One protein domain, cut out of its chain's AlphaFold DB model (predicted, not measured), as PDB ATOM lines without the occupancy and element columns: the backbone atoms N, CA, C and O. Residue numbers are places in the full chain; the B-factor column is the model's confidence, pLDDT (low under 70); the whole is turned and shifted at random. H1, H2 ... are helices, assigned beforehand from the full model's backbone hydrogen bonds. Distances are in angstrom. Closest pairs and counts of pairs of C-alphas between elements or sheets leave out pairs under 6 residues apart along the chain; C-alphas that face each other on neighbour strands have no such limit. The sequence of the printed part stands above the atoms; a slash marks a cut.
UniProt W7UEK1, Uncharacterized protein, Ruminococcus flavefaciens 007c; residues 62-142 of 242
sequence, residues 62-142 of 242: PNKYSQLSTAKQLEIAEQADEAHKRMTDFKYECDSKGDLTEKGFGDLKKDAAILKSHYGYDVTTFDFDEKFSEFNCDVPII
ATOM      1  N   PRO A  62      20.404 144.429  96.039       66.19
ATOM      2  CA  PRO A  62      18.956 144.296  95.935       66.19
ATOM      3  C   PRO A  62      18.270 145.589  96.406       66.19
ATOM      4  O   PRO A  62      18.604 146.106  97.477       66.19
ATOM      5  N   ASN A  63      17.337 146.135  95.618       74.38
ATOM      6  CA  ASN A  63      16.593 147.341  96.000       74.38
ATOM      7  C   ASN A  63      15.754 147.092  97.274       74.38
ATOM      8  O   ASN A  63      15.520 145.949  97.671       74.38
ATOM      9  N   LYS A  64      15.272 148.158  97.928       79.19
ATOM     10  CA  LYS A  64      14.498 148.025  99.180       79.19
ATOM     11  C   LYS A  64      13.300 147.084  99.040       79.19
ATOM     12  O   LYS A  64      13.006 146.356  99.979       79.19
ATOM     13  N   TYR A  65      12.653 147.077  97.876       84.00
ATOM     14  CA  TYR A  65      11.515 146.218  97.570       84.00
ATOM     15  C   TYR A  65      11.876 144.728  97.545       84.00
ATOM     16  O   TYR A  65      11.239 143.927  98.223       84.00
ATOM     17  N   SER A  66      12.952 144.358  96.851       80.81
ATOM     18  CA  SER A  66      13.449 142.977  96.771       80.81
ATOM     19  C   SER A  66      13.914 142.416  98.121       80.81
ATOM     20  O   SER A  66      13.997 141.201  98.288       80.81
ATOM     21  N   GLN A  67      14.178 143.287  99.102       85.06
ATOM     22  CA  GLN A  67      14.498 142.910 100.483       85.06
ATOM     23  C   GLN A  67      13.250 142.667 101.354       85.06
ATOM     24  O   GLN A  67      13.377 142.163 102.472       85.06
ATOM     25  N   LEU A  68      12.048 143.025 100.888       88.00
ATOM     26  CA  LEU A  68      10.794 142.779 101.604       88.00
ATOM     27  C   LEU A  68      10.399 141.300 101.538       88.00
ATOM     28  O   LEU A  68      10.837 140.557 100.660       88.00
ATOM     29  N   SER A  69       9.511 140.871 102.437       92.19
ATOM     30  CA  SER A  69       8.908 139.539 102.345       92.19
ATOM     31  C   SER A  69       8.059 139.405 101.077       92.19
ATOM     32  O   SER A  69       7.455 140.376 100.623       92.19
ATOM     33  N   THR A  70       7.936 138.186 100.548       91.31
ATOM     34  CA  THR A  70       7.109 137.900  99.363       91.31
ATOM     35  C   THR A  70       5.671 138.398  99.517       91.31
ATOM     36  O   THR A  70       5.114 138.949  98.577       91.31
ATOM     37  N   ALA A  71       5.084 138.270 100.713       94.62
ATOM     38  CA  ALA A  71       3.738 138.771 100.988       94.62
ATOM     39  C   ALA A  71       3.644 140.298 100.839       94.62
ATOM     40  O   ALA A  71       2.665 140.802 100.300       94.62
ATOM     41  N   LYS A  72       4.669 141.037 101.287       93.19
ATOM     42  CA  LYS A  72       4.676 142.496 101.176       93.19
ATOM     43  C   LYS A  72       4.967 142.966  99.752       93.19
ATOM     44  O   LYS A  72       4.394 143.962  99.325       93.19
ATOM     45  N   GLN A  73       5.822 142.243  99.029       90.88
ATOM     46  CA  GLN A  73       6.043 142.476  97.601       90.88
ATOM     47  C   GLN A  73       4.735 142.302  96.819       90.88
ATOM     48  O   GLN A  73       4.351 143.193  96.070       90.88
ATOM     49  N   LEU A  74       4.002 141.211  97.070       92.75
ATOM     50  CA  LEU A  74       2.709 140.955  96.435       92.75
ATOM     51  C   LEU A  74       1.689 142.064  96.729       92.75
ATOM     52  O   LEU A  74       1.083 142.575  95.800       92.75
ATOM     53  N   GLU A  75       1.560 142.493  97.988       95.06
ATOM     54  CA  GLU A  75       0.639 143.577  98.373       95.06
ATOM     55  C   GLU A  75       0.932 144.888  97.617       95.06
ATOM     56  O   GLU A  75       0.017 145.577  97.172       95.06
ATOM     57  N   ILE A  76       2.212 145.242  97.468       93.06
ATOM     58  CA  ILE A  76       2.635 146.443  96.734       93.06
ATOM     59  C   ILE A  76       2.351 146.289  95.233       93.06
ATOM     60  O   ILE A  76       1.845 147.222  94.611       93.06
ATOM     61  N   ALA A  77       2.646 145.121  94.656       91.81
ATOM     62  CA  ALA A  77       2.390 144.841  93.245       91.81
ATOM     63  C   ALA A  77       0.888 144.869  92.912       91.81
ATOM     64  O   ALA A  77       0.499 145.449  91.904       91.81
ATOM     65  N   GLU A  78       0.035 144.314  93.778       94.88
ATOM     66  CA  GLU A  78      -1.427 144.367  93.629       94.88
ATOM     67  C   GLU A  78      -1.944 145.813  93.667       94.88
ATOM     68  O   GLU A  78      -2.746 146.208  92.821       94.88
ATOM     69  N   GLN A  79      -1.439 146.645  94.587       95.06
ATOM     70  CA  GLN A  79      -1.798 148.068  94.645       95.06
ATOM     71  C   GLN A  79      -1.396 148.824  93.373       95.06
ATOM     72  O   GLN A  79      -2.152 149.677  92.896       95.06
ATOM     73  N   ALA A  80      -0.217 148.520  92.825       92.56
ATOM     74  CA  ALA A  80       0.253 149.111  91.580       92.56
ATOM     75  C   ALA A  80      -0.578 148.643  90.373       92.56
ATOM     76  O   ALA A  80      -0.956 149.476  89.552       92.56
ATOM     77  N   ASP A  81      -0.928 147.358  90.280       92.62
ATOM     78  CA  ASP A  81      -1.767 146.829  89.193       92.62
ATOM     79  C   ASP A  81      -3.166 147.462  89.194       92.62
ATOM     80  O   ASP A  81      -3.661 147.926  88.162       92.62
ATOM     81  N   GLU A  82      -3.784 147.592  90.369       94.75
ATOM     82  CA  GLU A  82      -5.075 148.261  90.500       94.75
ATOM     83  C   GLU A  82      -5.017 149.744  90.102       94.75
ATOM     84  O   GLU A  82      -5.933 150.238  89.435       94.75
ATOM     85  N   ALA A  83      -3.957 150.455  90.501       93.38
ATOM     86  CA  ALA A  83      -3.733 151.849  90.120       93.38
ATOM     87  C   ALA A  83      -3.523 151.988  88.605       93.38
ATOM     88  O   ALA A  83      -4.140 152.845  87.971       93.38
ATOM     89  N   HIS A  84      -2.719 151.104  88.010       90.06
ATOM     90  CA  HIS A  84      -2.475 151.073  86.570       90.06
ATOM     91  C   HIS A  84      -3.778 150.846  85.804       90.06
ATOM     92  O   HIS A  84      -4.121 151.628  84.920       90.06
ATOM     93  N   LYS A  85      -4.575 149.854  86.211       91.81
ATOM     94  CA  LYS A  85      -5.873 149.564  85.597       91.81
ATOM     95  C   LYS A  85      -6.847 150.736  85.690       91.81
ATOM     96  O   LYS A  85      -7.516 151.044  84.705       91.81
ATOM     97  N   ARG A  86      -6.943 151.406  86.847       92.94
ATOM     98  CA  ARG A  86      -7.779 152.613  86.988       92.94
ATOM     99  C   ARG A  86      -7.326 153.723  86.049       92.94
ATOM    100  O   ARG A  86      -8.180 154.361  85.439       92.94
ATOM    101  N   MET A  87      -6.018 153.914  85.911       90.00
ATOM    102  CA  MET A  87      -5.455 154.950  85.055       90.00
ATOM    103  C   MET A  87      -5.681 154.665  83.570       90.00
ATOM    104  O   MET A  87      -6.176 155.536  82.860       90.00
ATOM    105  N   THR A  88      -5.401 153.440  83.114       85.31
ATOM    106  CA  THR A  88      -5.632 153.016  81.724       85.31
ATOM    107  C   THR A  88      -7.108 153.087  81.341       85.31
ATOM    108  O   THR A  88      -7.440 153.566  80.260       85.31
ATOM    109  N   ASP A  89      -8.003 152.659  82.234       90.00
ATOM    110  CA  ASP A  89      -9.449 152.714  81.997       90.00
ATOM    111  C   ASP A  89     -10.040 154.124  82.230       90.00
ATOM    112  O   ASP A  89     -11.252 154.306  82.090       90.00
ATOM    113  N   PHE A  90      -9.219 155.099  82.644       86.94
ATOM    114  CA  PHE A  90      -9.619 156.443  83.081       86.94
ATOM    115  C   PHE A  90     -10.802 156.435  84.074       86.94
ATOM    116  O   PHE A  90     -11.748 157.218  83.981       86.94
ATOM    117  N   LYS A  91     -10.773 155.515  85.045       90.38
ATOM    118  CA  LYS A  91     -11.840 155.297  86.041       90.38
ATOM    119  C   LYS A  91     -11.726 156.250  87.228       90.38
ATOM    120  O   LYS A  91     -11.598 155.817  88.374       90.38
ATOM    121  N   TYR A  92     -11.810 157.541  86.946       93.62
ATOM    122  CA  TYR A  92     -11.818 158.599  87.952       93.62
ATOM    123  C   TYR A  92     -13.157 159.329  87.977       93.62
ATOM    124  O   TYR A  92     -13.950 159.261  87.039       93.62
ATOM    125  N   GLU A  93     -13.440 159.994  89.094       94.88
ATOM    126  CA  GLU A  93     -14.681 160.742  89.251       94.88
ATOM    127  C   GLU A  93     -14.667 161.995  88.366       94.88
ATOM    128  O   GLU A  93     -13.822 162.877  88.537       94.88
ATOM    129  N   CYS A  94     -15.626 162.074  87.446       94.31
ATOM    130  CA  CYS A  94     -15.854 163.239  86.601       94.31
ATOM    131  C   CYS A  94     -17.193 163.903  86.931       94.31
ATOM    132  O   CYS A  94     -18.137 163.260  87.401       94.31
ATOM    133  N   ASP A  95     -17.280 165.201  86.666       93.25
ATOM    134  CA  ASP A  95     -18.524 165.949  86.724       93.25
ATOM    135  C   ASP A  95     -19.430 165.638  85.513       93.25
ATOM    136  O   ASP A  95     -19.108 164.846  84.624       93.25
ATOM    137  N   SER A  96     -20.595 166.286  85.452       91.06
ATOM    138  CA  SER A  96     -21.560 166.095  84.359       91.06
ATOM    139  C   SER A  96     -21.054 166.510  82.969       91.06
ATOM    140  O   SER A  96     -21.719 166.216  81.977       91.06
ATOM    141  N   LYS A  97     -19.938 167.240  82.887       90.38
ATOM    142  CA  LYS A  97     -19.310 167.685  81.637       90.38
ATOM    143  C   LYS A  97     -18.169 166.764  81.206       90.38
ATOM    144  O   LYS A  97     -17.681 166.912  80.089       90.38
ATOM    145  N   GLY A  98     -17.798 165.799  82.049       87.44
ATOM    146  CA  GLY A  98     -16.683 164.887  81.816       87.44
ATOM    147  C   GLY A  98     -15.348 165.395  82.360       87.44
ATOM    148  O   GLY A  98     -14.345 164.701  82.197       87.44
ATOM    149  N   ASP A  99     -15.324 166.548  83.033       90.69
ATOM    150  CA  ASP A  99     -14.118 167.087  83.662       90.69
ATOM    151  C   ASP A  99     -13.870 166.390  85.007       90.69
ATOM    152  O   ASP A  99     -14.815 166.085  85.734       90.69
ATOM    153  N   LEU A 100     -12.607 166.147  85.373       91.44
ATOM    154  CA  LEU A 100     -12.276 165.540  86.667       91.44
ATOM    155  C   LEU A 100     -12.787 166.405  87.824       91.44
ATOM    156  O   LEU A 100     -12.502 167.603  87.891       91.44
ATOM    157  N   THR A 101     -13.482 165.784  88.780       95.31
ATOM    158  CA  THR A 101     -13.807 166.452  90.047       95.31
ATOM    159  C   THR A 101     -12.540 166.629  90.886       95.31
ATOM    160  O   THR A 101     -11.512 165.996  90.637       95.31
ATOM    161  N   GLU A 102     -12.599 167.454  91.936       94.56
ATOM    162  CA  GLU A 102     -11.481 167.597  92.881       94.56
ATOM    163  C   GLU A 102     -11.060 166.242  93.475       94.56
ATOM    164  O   GLU A 102      -9.870 165.948  93.596       94.56
ATOM    165  N   LYS A 103     -12.042 165.380  93.767       94.38
ATOM    166  CA  LYS A 103     -11.801 164.017  94.235       94.38
ATOM    167  C   LYS A 103     -11.182 163.143  93.144       94.38
ATOM    168  O   LYS A 103     -10.166 162.509  93.410       94.38
ATOM    169  N   GLY A 104     -11.730 163.151  91.925       92.56
ATOM    170  CA  GLY A 104     -11.180 162.383  90.803       92.56
ATOM    171  C   GLY A 104      -9.733 162.763  90.482       92.56
ATOM    172  O   GLY A 104      -8.889 161.895  90.272       92.56
ATOM    173  N   PHE A 105      -9.413 164.054  90.536       91.50
ATOM    174  CA  PHE A 105      -8.048 164.549  90.377       91.50
ATOM    175  C   PHE A 105      -7.128 164.149  91.542       91.50
ATOM    176  O   PHE A 105      -5.956 163.831  91.327       91.50
ATOM    177  N   GLY A 106      -7.644 164.139  92.774       92.75
ATOM    178  CA  GLY A 106      -6.927 163.634  93.947       92.75
ATOM    179  C   GLY A 106      -6.578 162.147  93.831       92.75
ATOM    180  O   GLY A 106      -5.435 161.765  94.087       92.75
ATOM    181  N   ASP A 107      -7.532 161.329  93.384       92.75
ATOM    182  CA  ASP A 107      -7.348 159.892  93.165       92.75
ATOM    183  C   ASP A 107      -6.351 159.622  92.026       92.75
ATOM    184  O   ASP A 107      -5.427 158.826  92.199       92.75
ATOM    185  N   LEU A 108      -6.449 160.358  90.909       91.31
ATOM    186  CA  LEU A 108      -5.486 160.290  89.803       91.31
ATOM    187  C   LEU A 108      -4.057 160.586  90.278       91.31
ATOM    188  O   LEU A 108      -3.129 159.843  89.965       91.31
ATOM    189  N   LYS A 109      -3.868 161.653  91.064       91.19
ATOM    190  CA  LYS A 109      -2.553 162.004  91.624       91.19
ATOM    191  C   LYS A 109      -2.009 160.932  92.559       91.19
ATOM    192  O   LYS A 109      -0.804 160.689  92.574       91.19
ATOM    193  N   LYS A 110      -2.879 160.315  93.358       92.88
ATOM    194  CA  LYS A 110      -2.494 159.239  94.271       92.88
ATOM    195  C   LYS A 110      -2.029 158.008  93.497       92.88
ATOM    196  O   LYS A 110      -0.965 157.479  93.808       92.88
ATOM    197  N   ASP A 111      -2.783 157.601  92.480       93.69
ATOM    198  CA  ASP A 111      -2.409 156.487  91.607       93.69
ATOM    199  C   ASP A 111      -1.106 156.795  90.856       93.69
ATOM    200  O   ASP A 111      -0.194 155.974  90.858       93.69
ATOM    201  N   ALA A 112      -0.947 158.008  90.316       89.06
ATOM    202  CA  ALA A 112       0.298 158.435  89.675       89.06
ATOM    203  C   ALA A 112       1.513 158.330  90.608       89.06
ATOM    204  O   ALA A 112       2.570 157.857  90.197       89.06
ATOM    205  N   ALA A 113       1.369 158.715  91.879       89.88
ATOM    206  CA  ALA A 113       2.438 158.594  92.866       89.88
ATOM    207  C   ALA A 113       2.788 157.129  93.186       89.88
ATOM    208  O   ALA A 113       3.971 156.807  93.322       89.88
ATOM    209  N   ILE A 114       1.784 156.245  93.279       91.62
ATOM    210  CA  ILE A 114       1.991 154.798  93.457       91.62
ATOM    211  C   ILE A 114       2.792 154.247  92.277       91.62
ATOM    212  O   ILE A 114       3.839 153.637  92.479       91.62
ATOM    213  N   LEU A 115       2.348 154.519  91.050       88.25
ATOM    214  CA  LEU A 115       2.995 154.013  89.841       88.25
ATOM    215  C   LEU A 115       4.404 154.587  89.657       88.25
ATOM    216  O   LEU A 115       5.317 153.851  89.289       88.25
ATOM    217  N   LYS A 116       4.623 155.859  90.011       85.38
ATOM    218  CA  LYS A 116       5.955 156.477  90.005       85.38
ATOM    219  C   LYS A 116       6.909 155.822  90.994       85.38
ATOM    220  O   LYS A 116       8.063 155.580  90.651       85.38
ATOM    221  N   SER A 117       6.444 155.498  92.201       86.31
ATOM    222  CA  SER A 117       7.242 154.745  93.178       86.31
ATOM    223  C   SER A 117       7.513 153.314  92.711       86.31
ATOM    224  O   SER A 117       8.602 152.788  92.939       86.31
ATOM    225  N   HIS A 118       6.533 152.691  92.054       87.19
ATOM    226  CA  HIS A 118       6.615 151.294  91.661       87.19
ATOM    227  C   HIS A 118       7.520 151.076  90.442       87.19
ATOM    228  O   HIS A 118       8.424 150.248  90.501       87.19
ATOM    229  N   TYR A 119       7.329 151.860  89.376       78.88
ATOM    230  CA  TYR A 119       8.041 151.723  88.098       78.88
ATOM    231  C   TYR A 119       9.215 152.692  87.920       78.88
ATOM    232  O   TYR A 119      10.025 152.526  87.010       78.88
ATOM    233  N   GLY A 120       9.312 153.726  88.759       77.38
ATOM    234  CA  GLY A 120      10.402 154.700  88.701       77.38
ATOM    235  C   GLY A 120      10.239 155.796  87.648       77.38
ATOM    236  O   GLY A 120      11.219 156.485  87.365       77.38
ATOM    237  N   TYR A 121       9.043 155.993  87.085       71.75
ATOM    238  CA  TYR A 121       8.772 157.061  86.115       71.75
ATOM    239  C   TYR A 121       7.418 157.724  86.318       71.75
ATOM    240  O   TYR A 121       6.498 157.133  86.881       71.75
ATOM    241  N   ASP A 122       7.307 158.978  85.890       74.62
ATOM    242  CA  ASP A 122       6.050 159.703  85.979       74.62
ATOM    243  C   ASP A 122       5.097 159.250  84.870       74.62
ATOM    244  O   ASP A 122       5.270 159.555  83.699       74.62
ATOM    245  N   VAL A 123       4.076 158.489  85.253       73.56
ATOM    246  CA  VAL A 123       3.067 157.958  84.326       73.56
ATOM    247  C   VAL A 123       2.152 159.030  83.734       73.56
ATOM    248  O   VAL A 123       1.397 158.744  82.809       73.56
ATOM    249  N   THR A 124       2.178 160.251  84.278       69.88
ATOM    250  CA  THR A 124       1.352 161.362  83.786       69.88
ATOM    251  C   THR A 124       2.062 162.195  82.731       69.88
ATOM    252  O   THR A 124       1.411 162.958  82.016       69.88
ATOM    253  N   THR A 125       3.379 162.035  82.602       61.91
ATOM    254  CA  THR A 125       4.167 162.701  81.580       61.91
ATOM    255  C   THR A 125       4.544 161.691  80.498       61.91
ATOM    256  O   THR A 125       5.170 160.666  80.738       61.91
ATOM    257  N   PHE A 126       4.207 162.007  79.249       48.44
ATOM    258  CA  PHE A 126       4.902 161.439  78.088       48.44
ATOM    259  C   PHE A 126       6.205 162.217  77.842       48.44
ATOM    260  O   PHE A 126       6.551 162.530  76.706       48.44
ATOM    261  N   ASP A 127       6.869 162.631  78.924       50.94
ATOM    262  CA  ASP A 127       8.067 163.451  78.863       50.94
ATOM    263  C   ASP A 127       9.290 162.548  78.975       50.94
ATOM    264  O   ASP A 127       9.760 162.205  80.061       50.94
ATOM    265  N   PHE A 128       9.794 162.150  77.811       47.53
ATOM    266  CA  PHE A 128      11.000 161.341  77.672       47.53
ATOM    267  C   PHE A 128      12.281 162.079  78.121       47.53
ATOM    268  O   PHE A 128      13.354 161.470  78.112       47.53
ATOM    269  N   ASP A 129      12.184 163.358  78.524       46.69
ATOM    270  CA  ASP A 129      13.291 164.139  79.087       46.69
ATOM    271  C   ASP A 129      13.426 163.990  80.607       46.69
ATOM    272  O   ASP A 129      14.500 164.273  81.158       46.69
ATOM    273  N   GLU A 130      12.394 163.501  81.306       55.25
ATOM    274  CA  GLU A 130      12.539 163.148  82.715       55.25
ATOM    275  C   GLU A 130      13.400 161.885  82.849       55.25
ATOM    276  O   GLU A 130      13.093 160.806  82.338       55.25
ATOM    277  N   LYS A 131      14.517 162.005  83.577       54.03
ATOM    278  CA  LYS A 131      15.364 160.855  83.901       54.03
ATOM    279  C   LYS A 131      14.574 159.870  84.757       54.03
ATOM    280  O   LYS A 131      14.390 160.094  85.954       54.03
ATOM    281  N   PHE A 132      14.174 158.765  84.139       60.25
ATOM    282  CA  PHE A 132      13.653 157.576  84.800       60.25
ATOM    283  C   PHE A 132      14.541 157.231  85.999       60.25
ATOM    284  O   PHE A 132      15.760 157.059  85.880       60.25
ATOM    285  N   SER A 133      13.939 157.128  87.180       61.62
ATOM    286  CA  SER A 133      14.618 156.624  88.368       61.62
ATOM    287  C   SER A 133      14.598 155.098  88.335       61.62
ATOM    288  O   SER A 133      14.024 154.446  89.211       61.62
ATOM    289  N   GLU A 134      15.272 154.551  87.319       60.34
ATOM    290  CA  GLU A 134      15.368 153.123  86.988       60.34
ATOM    291  C   GLU A 134      15.828 152.266  88.176       60.34
ATOM    292  O   GLU A 134      15.624 151.070  88.143       60.34
ATOM    293  N   PHE A 135      16.419 152.838  89.239       63.75
ATOM    294  CA  PHE A 135      16.980 152.074  90.366       63.75
ATOM    295  C   PHE A 135      16.542 152.527  91.767       63.75
ATOM    296  O   PHE A 135      16.999 151.955  92.756       63.75
ATOM    297  N   ASN A 136      15.630 153.505  91.884       71.31
ATOM    298  CA  ASN A 136      15.013 153.874  93.175       71.31
ATOM    299  C   ASN A 136      13.503 153.600  93.198       71.31
ATOM    300  O   ASN A 136      12.734 154.396  93.732       71.31
ATOM    301  N   CYS A 137      13.087 152.491  92.599       76.44
ATOM    302  CA  CYS A 137      11.702 152.043  92.554       76.44
ATOM    303  C   CYS A 137      11.590 150.571  92.953       76.44
ATOM    304  O   CYS A 137      12.604 149.891  93.165       76.44
ATOM    305  N   ASP A 138      10.354 150.101  93.105       82.06
ATOM    306  CA  ASP A 138      10.070 148.732  93.525       82.06
ATOM    307  C   ASP A 138      10.463 147.715  92.451       82.06
ATOM    308  O   ASP A 138      11.199 146.761  92.720       82.06
ATOM    309  N   VAL A 139      10.019 147.963  91.218       74.38
ATOM    310  CA  VAL A 139      10.265 147.124  90.050       74.38
ATOM    311  C   VAL A 139      10.972 147.979  88.998       74.38
ATOM    312  O   VAL A 139      10.315 148.690  88.238       74.38
ATOM    313  N   PRO A 140      12.315 147.944  88.962       68.06
ATOM    314  CA  PRO A 140      13.083 148.718  88.003       68.06
ATOM    315  C   PRO A 140      12.748 148.273  86.579       68.06
ATOM    316  O   PRO A 140      13.002 147.127  86.206       68.06
ATOM    317  N   ILE A 141      12.179 149.179  85.782       66.19
ATOM    318  CA  ILE A 141      11.980 148.971  84.348       66.19
ATOM    319  C   ILE A 141      13.119 149.669  83.615       66.19
ATOM    320  O   ILE A 141      13.279 150.885  83.708       66.19
ATOM    321  N   ILE A 142      13.898 148.892  82.866       69.69
ATOM    322  CA  ILE A 142      14.883 149.437  81.935       69.69
ATOM    323  C   ILE A 142      14.151 149.702  80.624       69.69
ATOM    324  O   ILE A 142      13.738 148.771  79.932       69.69
TER     325      ILE A 142
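Overview. This is residues 62 to 142 of the 242 residues of an uncharacterized protein of Ruminococcus flavefaciens 007c (UniProt W7UEK1). Two long helices, H1 and H2, run opposite ways and cross at a slant, the later part of H1 packing on H2. A long loop joins them at one end of a flat outline, residues 67 to 72 stick out near the other end, and a wide loop without named elements swings out after H2 and folds back toward the end of that helix. The printed part has 81 residues, with two named helices in the order H1, H2 and no named strand; the class is all helix, though these helices hold 37 residues, under half. It is only just loose, close to compact, with a radius of gyration of the C-alphas of 14.2 A, and spans 47 by 33 by 17 A.

Along the chain. Start at Pro 62 and go on to C-alpha 70 at (7.109, 137.900, 99.363), where H1 begins; it covers residues 70 to 88 and is 26.5 A long. Next find C-alpha 102 at (-11.481, 167.597, 92.881), where H2 begins; it covers residues 102 to 119, is 25.6 A long and ends at C-alpha 119, (8.041, 151.723, 88.098).

Arrangement. Look at Ala 83 and Asp 111: H1 and H2 touch, and these are their closest C-alphas, 5.0 A apart. Their lines stand at a steep tilt of 49 degrees, opposite ways. In H1 and H2 every O i to N i+4 pair is within hydrogen-bond range.

Size, cuts and confidence. The two C-alphas farthest apart, those of Pro 62 and Ser 96, are 47.4 A apart. The printed part has no cut. The link from H1 to H2, residues 89 to 101, is long, and residues 120 to 142 hold no named element. The mean pLDDT of the printed part is 82.8; look for values under 70 at residue 62, residues 124 to 135 and residues 140 to 142.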